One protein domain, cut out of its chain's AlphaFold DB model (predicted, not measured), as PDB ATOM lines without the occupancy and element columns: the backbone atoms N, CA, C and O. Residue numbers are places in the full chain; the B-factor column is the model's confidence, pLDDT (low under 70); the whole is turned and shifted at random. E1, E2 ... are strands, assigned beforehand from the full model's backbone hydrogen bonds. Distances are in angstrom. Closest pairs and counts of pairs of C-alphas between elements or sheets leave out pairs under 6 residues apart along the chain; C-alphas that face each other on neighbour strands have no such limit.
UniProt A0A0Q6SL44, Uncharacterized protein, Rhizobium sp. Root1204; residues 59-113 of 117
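Overview. This is residues 59 to 113 of the 117 residues of an uncharacterized protein of Rhizobium sp. Root1204 (UniProt A0A0Q6SL44). A single antiparallel sheet of five strands, strongly twisted and curled like part of a barrel, makes this small domain; the hairpins E2-E3 and E4-E5 sit side by side in it through E2 and E4, and the short E1 is added beside the first residues of E5. The printed part has 55 residues with no named helix and five named strands, E1 to E5 along the chain, set across the sheet as E1, E5, E4, E2, E3. The class is all strand, though 24 of the 55 residues are in named elements, under half. The whole is compact, radius of gyration of the C-alphas 10.6 A, and elongated, spanning 29 by 19 by 18 A.

Arrangement. Start at E1, residues 59 to 61, an edge strand antiparallel to E5, residues 105 to 112; N 60 and O 106 are 2.8 A apart, within hydrogen-bond range. E5 forms a hairpin with E4, residues 95 to 100, with N 96 and O 111 at 2.8 A. Next to E4 look for E2, residues 71 to 74, antiparallel at 145 degrees, with N 72 and O 98 at 2.9 A. E2 forms a hairpin with E3, residues 82 to 84, the other edge strand, with N 73 and O 83 at 2.8 A. E1 and E3 are apart.

Along the chain. Find C-alpha 59 at (-32.980, -13.363, -43.139), where E1 begins. E4 measures 14.8 A and E5, the longest strand, 20.7 A, ending at C-alpha 112 at (-18.372, -11.200, -54.780).

Size, cuts and confidence. The C-alphas farthest apart, of Ala 61 and Gly 91, are 29.4 A apart. The printed part has no cut; E4 to E5 is a tight link and the other links are short. No printed residue is under pLDDT 70.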
ATOM      1  N   ASP A  59     -33.350 -12.588 -44.318       93.00
ATOM      2  CA  ASP A  59     -32.980 -13.363 -43.139       93.00
ATOM      3  C   ASP A  59     -33.274 -14.852 -43.340       93.00
ATOM      4  O   ASP A  59     -34.393 -15.247 -43.669       93.00
ATOM      5  N   LEU A  60     -32.249 -15.680 -43.138       92.81
ATOM      6  CA  LEU A  60     -32.329 -17.131 -43.224       92.81
ATOM      7  C   LEU A  60     -31.963 -17.751 -41.879       92.81
ATOM      8  O   LEU A  60     -30.871 -17.532 -41.358       92.81
ATOM      9  N   ALA A  61     -32.858 -18.576 -41.339       90.88
ATOM     10  CA  ALA A  61     -32.561 -19.361 -40.152       90.88
ATOM     11  C   ALA A  61     -31.636 -20.530 -40.528       90.88
ATOM     12  O   ALA A  61     -32.098 -21.506 -41.119       90.88
ATOM     13  N   VAL A  62     -30.345 -20.432 -40.196       83.00
ATOM     14  CA  VAL A  62     -29.294 -21.427 -40.495       83.00
ATOM     15  C   VAL A  62     -28.900 -22.317 -39.305       83.00
ATOM     16  O   VAL A  62     -28.048 -23.191 -39.449       83.00
ATOM     17  N   GLY A  63     -29.620 -22.225 -38.183       77.88
ATOM     18  CA  GLY A  63     -29.357 -23.054 -36.996       77.88
ATOM     19  C   GLY A  63     -28.163 -22.547 -36.187       77.88
ATOM     20  O   GLY A  63     -27.519 -21.595 -36.603       77.88
ATOM     21  N   SER A  64     -27.907 -23.152 -35.027       74.00
ATOM     22  CA  SER A  64     -27.130 -22.584 -33.910       74.00
ATOM     23  C   SER A  64     -25.605 -22.511 -34.083       74.00
ATOM     24  O   SER A  64     -24.895 -22.393 -33.088       74.00
ATOM     25  N   ASP A  65     -25.097 -22.572 -35.308       82.75
ATOM     26  CA  ASP A  65     -23.662 -22.713 -35.585       82.75
ATOM     27  C   ASP A  65     -23.008 -21.390 -36.017       82.75
ATOM     28  O   ASP A  65     -21.835 -21.352 -36.395       82.75
ATOM     29  N   LEU A  66     -23.761 -20.284 -35.981       86.56
ATOM     30  CA  LEU A  66     -23.224 -18.979 -36.337       86.56
ATOM     31  C   LEU A  66     -22.604 -18.249 -35.146       86.56
ATOM     32  O   LEU A  66     -23.086 -18.315 -34.017       86.56
ATOM     33  N   THR A  67     -21.593 -17.434 -35.434       89.88
ATOM     34  CA  THR A  67     -21.092 -16.419 -34.502       89.88
ATOM     35  C   THR A  67     -21.731 -15.075 -34.833       89.88
ATOM     36  O   THR A  67     -21.536 -14.541 -35.924       89.88
ATOM     37  N   THR A  68     -22.509 -14.518 -33.904       91.06
ATOM     38  CA  THR A  68     -23.199 -13.229 -34.083       91.06
ATOM     39  C   THR A  68     -22.229 -12.120 -34.504       91.06
ATOM     40  O   THR A  68     -21.177 -11.946 -33.897       91.06
ATOM     41  N   GLY A  69     -22.599 -11.346 -35.524       90.69
ATOM     42  CA  GLY A  69     -21.801 -10.241 -36.060       90.69
ATOM     43  C   GLY A  69     -20.693 -10.664 -37.027       90.69
ATOM     44  O   GLY A  69     -20.041  -9.796 -37.601       90.69
ATOM     45  N   VAL A  70     -20.489 -11.966 -37.247       93.69
ATOM     46  CA  VAL A  70     -19.459 -12.466 -38.164       93.69
ATOM     47  C   VAL A  70     -20.010 -12.591 -39.582       93.69
ATOM     48  O   VAL A  70     -21.128 -13.056 -39.814       93.69
ATOM     49  N   SER A  71     -19.205 -12.151 -40.544       93.31
ATOM     50  CA  SER A  71     -19.437 -12.323 -41.976       93.31
ATOM     51  C   SER A  71     -19.015 -13.718 -42.436       93.31
ATOM     52  O   SER A  71     -17.891 -14.144 -42.155       93.31
ATOM     53  N   TYR A  72     -19.896 -14.382 -43.180       93.56
ATOM     54  CA  TYR A  72     -19.688 -15.717 -43.732       93.56
ATOM     55  C   TYR A  72     -19.465 -15.655 -45.239       93.56
ATOM     56  O   TYR A  72     -20.181 -14.952 -45.959       93.56
ATOM     57  N   TYR A  73     -18.488 -16.424 -45.704       93.75
ATOM     58  CA  TYR A  73     -18.003 -16.424 -47.074       93.75
ATOM     59  C   TYR A  73     -18.090 -17.811 -47.703       93.75
ATOM     60  O   TYR A  73     -18.048 -18.823 -47.007       93.75
ATOM     61  N   LEU A  74     -18.212 -17.842 -49.029       92.56
ATOM     62  CA  LEU A  74     -18.071 -19.058 -49.827       92.56
ATOM     63  C   LEU A  74     -16.622 -19.562 -49.772       92.56
ATOM     64  O   LEU A  74     -15.699 -18.761 -49.909       92.56
ATOM     65  N   VAL A  75     -16.442 -20.877 -49.641       90.88
ATOM     66  CA  VAL A  75     -15.128 -21.540 -49.673       90.88
ATOM     67  C   VAL A  75     -15.084 -22.619 -50.757       90.88
ATOM     68  O   VAL A  75     -16.126 -23.119 -51.184       90.88
ATOM     69  N   GLY A  76     -13.877 -22.976 -51.198       81.12
ATOM     70  CA  GLY A  76     -13.651 -23.944 -52.272       81.12
ATOM     71  C   GLY A  76     -13.233 -25.331 -51.793       81.12
ATOM     72  O   GLY A  76     -13.279 -26.293 -52.550       81.12
ATOM     73  N   ALA A  77     -12.884 -25.474 -50.509       80.00
ATOM     74  CA  ALA A  77     -12.498 -26.761 -49.926       80.00
ATOM     75  C   ALA A  77     -13.604 -27.830 -50.050       80.00
ATOM     76  O   ALA A  77     -13.314 -29.017 -50.195       80.00
ATOM     77  N   ALA A  78     -14.872 -27.408 -50.004       84.38
ATOM     78  CA  ALA A  78     -16.026 -28.249 -50.291       84.38
ATOM     79  C   ALA A  78     -17.159 -27.411 -50.896       84.38
ATOM     80  O   ALA A  78     -17.679 -26.500 -50.247       84.38
ATOM     81  N   ALA A  79     -17.578 -27.754 -52.116       86.81
ATOM     82  CA  ALA A  79     -18.658 -27.067 -52.816       86.81
ATOM     83  C   ALA A  79     -19.946 -27.011 -51.973       86.81
ATOM     84  O   ALA A  79     -20.388 -28.005 -51.394       86.81
ATOM     85  N   GLY A  80     -20.570 -25.837 -51.921       87.56
ATOM     86  CA  GLY A  80     -21.757 -25.595 -51.108       87.56
ATOM     87  C   GLY A  80     -21.456 -25.401 -49.620       87.56
ATOM     88  O   GLY A  80     -22.347 -25.630 -48.804       87.56
ATOM     89  N   THR A  81     -20.242 -24.990 -49.253       89.00
ATOM     90  CA  THR A  81     -19.870 -24.711 -47.856       89.00
ATOM     91  C   THR A  81     -19.620 -23.222 -47.649       89.00
ATOM     92  O   THR A  81     -19.133 -22.527 -48.542       89.00
ATOM     93  N   ILE A  82     -19.968 -22.733 -46.456       92.19
ATOM     94  CA  ILE A  82     -19.642 -21.380 -46.003       92.19
ATOM     95  C   ILE A  82     -18.770 -21.441 -44.756       92.19
ATOM     96  O   ILE A  82     -18.957 -22.316 -43.913       92.19
ATOM     97  N   VAL A  83     -17.852 -20.490 -44.629       92.00
ATOM     98  CA  VAL A  83     -16.933 -20.364 -43.491       92.00
ATOM     99  C   VAL A  83     -16.905 -18.914 -43.001       92.00
ATOM    100  O   VAL A  83     -17.209 -18.004 -43.781       92.00
ATOM    101  N   PRO A  84     -16.610 -18.645 -41.720       93.38
ATOM    102  CA  PRO A  84     -16.391 -17.278 -41.263       93.38
ATOM    103  C   PRO A  84     -15.174 -16.666 -41.971       93.38
ATOM    104  O   PRO A  84     -14.272 -17.368 -42.414       93.38
ATOM    105  N   VAL A  85     -15.122 -15.335 -42.043       90.56
ATOM    106  CA  VAL A  85     -14.043 -14.595 -42.733       90.56
ATOM    107  C   VAL A  85     -12.622 -14.995 -42.314       90.56
ATOM    108  O   VAL A  85     -11.708 -14.918 -43.126       90.56
ATOM    109  N   ALA A  86     -12.438 -15.421 -41.062       89.50
ATOM    110  CA  ALA A  86     -11.141 -15.819 -40.521       89.50
ATOM    111  C   ALA A  86     -10.608 -17.141 -41.104       89.50
ATOM    112  O   ALA A  86      -9.407 -17.381 -41.035       89.50
ATOM    113  N   ASP A  87     -11.486 -17.958 -41.688       88.94
ATOM    114  CA  ASP A  87     -11.168 -19.288 -42.218       88.94
ATOM    115  C   ASP A  87     -10.962 -19.277 -43.744       88.94
ATOM    116  O   ASP A  87     -10.825 -20.330 -44.365       88.94
ATOM    117  N   LEU A  88     -10.958 -18.095 -44.370       88.31
ATOM    118  CA  LEU A  88     -10.602 -17.953 -45.781       88.31
ATOM    119  C   LEU A  88      -9.105 -18.181 -45.988       88.31
ATOM    120  O   LEU A  88      -8.275 -17.724 -45.201       88.31
ATOM    121  N   THR A  89      -8.759 -18.842 -47.090       88.38
ATOM    122  CA  THR A  89      -7.375 -19.186 -47.421       88.38
ATOM    123  C   THR A  89      -6.936 -18.579 -48.753       88.38
ATOM    124  O   THR A  89      -7.747 -18.123 -49.558       88.38
ATOM    125  N   THR A  90      -5.623 -18.519 -48.988       86.56
ATOM    126  CA  THR A  90      -5.058 -18.034 -50.257       86.56
ATOM    127  C   THR A  90      -5.557 -18.877 -51.431       86.56
ATOM    128  O   THR A  90      -5.591 -20.104 -51.353       86.56
ATOM    129  N   GLY A  91      -5.912 -18.221 -52.536       84.50
ATOM    130  CA  GLY A  91      -6.481 -18.865 -53.720       84.50
ATOM    131  C   GLY A  91      -8.005 -19.023 -53.699       84.50
ATOM    132  O   GLY A  91      -8.586 -19.295 -54.752       84.50
ATOM    133  N   ASP A  92      -8.671 -18.792 -52.562       87.50
ATOM    134  CA  ASP A  92     -10.126 -18.647 -52.527       87.50
ATOM    135  C   ASP A  92     -10.542 -17.350 -53.233       87.50
ATOM    136  O   ASP A  92      -9.909 -16.305 -53.077       87.50
ATOM    137  N   TYR A  93     -11.648 -17.390 -53.978       90.94
ATOM    138  CA  TYR A  93     -12.322 -16.179 -54.449       90.94
ATOM    139  C   TYR A  93     -13.383 -15.780 -53.419       90.94
ATOM    140  O   TYR A  93     -14.488 -16.335 -53.449       90.94
ATOM    141  N   PRO A  94     -13.094 -14.843 -52.494       89.69
ATOM    142  CA  PRO A  94     -14.029 -14.482 -51.446       89.69
ATOM    143  C   PRO A  94     -15.324 -13.934 -52.038       89.69
ATOM    144  O   PRO A  94     -15.365 -12.930 -52.759       89.69
ATOM    145  N   GLN A  95     -16.411 -14.591 -51.659       94.19
ATOM    146  CA  GLN A  95     -17.752 -14.074 -51.831       94.19
ATOM    147  C   GLN A  95     -18.457 -14.056 -50.485       94.19
ATOM    148  O   GLN A  95     -18.674 -15.107 -49.886       94.19
ATOM    149  N   LEU A  96     -18.873 -12.867 -50.056       93.69
ATOM    150  CA  LEU A  96     -19.761 -12.703 -48.919       93.69
ATOM    151  C   LEU A  96     -21.114 -13.331 -49.256       93.69
ATOM    152  O   LEU A  96     -21.725 -13.008 -50.277       93.69
ATOM    153  N   ILE A  97     -21.577 -14.216 -48.380       94.25
ATOM    154  CA  ILE A  97     -22.911 -14.820 -48.441       94.25
ATOM    155  C   ILE A  97     -23.879 -14.068 -47.528       94.25
ATOM    156  O   ILE A  97     -25.072 -13.964 -47.815       94.25
ATOM    157  N   GLY A  98     -23.372 -13.542 -46.416       93.44
ATOM    158  CA  GLY A  98     -24.167 -12.786 -45.467       93.44
ATOM    159  C   GLY A  98     -23.440 -12.528 -44.159       93.44
ATOM    160  O   GLY A  98     -22.308 -12.967 -43.950       93.44
ATOM    161  N   ILE A  99     -24.122 -11.823 -43.262       93.44
ATOM    162  CA  ILE A  99     -23.634 -11.520 -41.912       93.44
ATOM    163  C   ILE A  99     -24.594 -12.133 -40.899       93.44
ATOM    164  O   ILE A  99     -25.815 -12.012 -41.031       93.44
ATOM    165  N   ALA A 100     -24.056 -12.810 -39.891       93.69
ATOM    166  CA  ALA A 100     -24.850 -13.411 -38.832       93.69
ATOM    167  C   ALA A 100     -25.495 -12.323 -37.960       93.69
ATOM    168  O   ALA A 100     -24.808 -11.589 -37.252       93.69
ATOM    169  N   LYS A 101     -26.828 -12.224 -37.982       91.62
ATOM    170  CA  LYS A 101     -27.597 -11.356 -37.071       91.62
ATOM    171  C   LYS A 101     -27.732 -11.963 -35.677       91.62
ATOM    172  O   LYS A 101     -27.902 -11.240 -34.702       91.62
ATOM    173  N   SER A 102     -27.674 -13.285 -35.587       91.12
ATOM    174  CA  SER A 102     -27.653 -14.045 -34.340       91.12
ATOM    175  C   SER A 102     -26.914 -15.361 -34.561       91.12
ATOM    176  O   SER A 102     -26.489 -15.651 -35.680       91.12
ATOM    177  N   THR A 103     -26.831 -16.195 -33.528       89.06
ATOM    178  CA  THR A 103     -26.276 -17.550 -33.643       89.06
ATOM    179  C   THR A 103     -27.082 -18.466 -34.561       89.06
ATOM    180  O   THR A 103     -26.572 -19.505 -34.955       89.06
ATOM    181  N   SER A 104     -28.310 -18.072 -34.922       91.31
ATOM    182  CA  SER A 104     -29.232 -18.880 -35.727       91.31
ATOM    183  C   SER A 104     -29.705 -18.215 -37.013       91.31
ATOM    184  O   SER A 104     -30.346 -18.882 -37.825       91.31
ATOM    185  N   VAL A 105     -29.442 -16.920 -37.208       92.12
ATOM    186  CA  VAL A 105     -29.967 -16.139 -38.335       92.12
ATOM    187  C   VAL A 105     -28.829 -15.503 -39.123       92.12
ATOM    188  O   VAL A 105     -28.073 -14.691 -38.589       92.12
ATOM    189  N   LEU A 106     -28.774 -15.813 -40.416       92.12
ATOM    190  CA  LEU A 106     -27.893 -15.184 -41.393       92.12
ATOM    191  C   LEU A 106     -28.683 -14.162 -42.207       92.12
ATOM    192  O   LEU A 106     -29.664 -14.517 -42.860       92.12
ATOM    193  N   ALA A 107     -28.255 -12.903 -42.206       93.50
ATOM    194  CA  ALA A 107     -28.751 -11.915 -43.155       93.50
ATOM    195  C   ALA A 107     -28.063 -12.148 -44.502       93.50
ATOM    196  O   ALA A 107     -26.910 -11.757 -44.688       93.50
ATOM    197  N   VAL A 108     -28.758 -12.828 -45.416       94.12
ATOM    198  CA  VAL A 108     -28.202 -13.247 -46.704       94.12
ATOM    199  C   VAL A 108     -28.162 -12.066 -47.666       94.12
ATOM    200  O   VAL A 108     -29.195 -11.465 -47.981       94.12
ATOM    201  N   SER A 109     -26.958 -11.771 -48.144       92.75
ATOM    202  CA  SER A 109     -26.669 -10.815 -49.206       92.75
ATOM    203  C   SER A 109     -25.392 -11.255 -49.908       92.75
ATOM    204  O   SER A 109     -24.353 -11.421 -49.271       92.75
ATOM    205  N   PHE A 110     -25.478 -11.457 -51.219       94.06
ATOM    206  CA  PHE A 110     -24.365 -11.961 -52.009       94.06
ATOM    207  C   PHE A 110     -23.516 -10.802 -52.535       94.06
ATOM    208  O   PHE A 110     -24.013  -9.967 -53.291       94.06
ATOM    209  N   VAL A 111     -22.233 -10.766 -52.166       92.81
ATOM    210  CA  VAL A 111     -21.258  -9.789 -52.680       92.81
ATOM    211  C   VAL A 111     -19.961 -10.512 -53.024       92.81
ATOM    212  O   VAL A 111     -19.292 -11.038 -52.138       92.81
ATOM    213  N   SER A 112     -19.605 -10.565 -54.306       90.50
ATOM    214  CA  SER A 112     -18.372 -11.200 -54.780       90.50
ATOM    215  C   SER A 112     -17.259 -10.171 -54.979       90.50
ATOM    216  O   SER A 112     -17.492  -9.093 -55.521       90.50
ATOM    217  N   ALA A 113     -16.035 -10.509 -54.563       87.56
ATOM    218  CA  ALA A 113     -14.870  -9.653 -54.800       87.56
ATOM    219  C   ALA A 113     -14.356  -9.743 -56.249       87.56
ATOM    220  O   ALA A 113     -13.732  -8.812 -56.749       87.56
TER     221      ALA A 113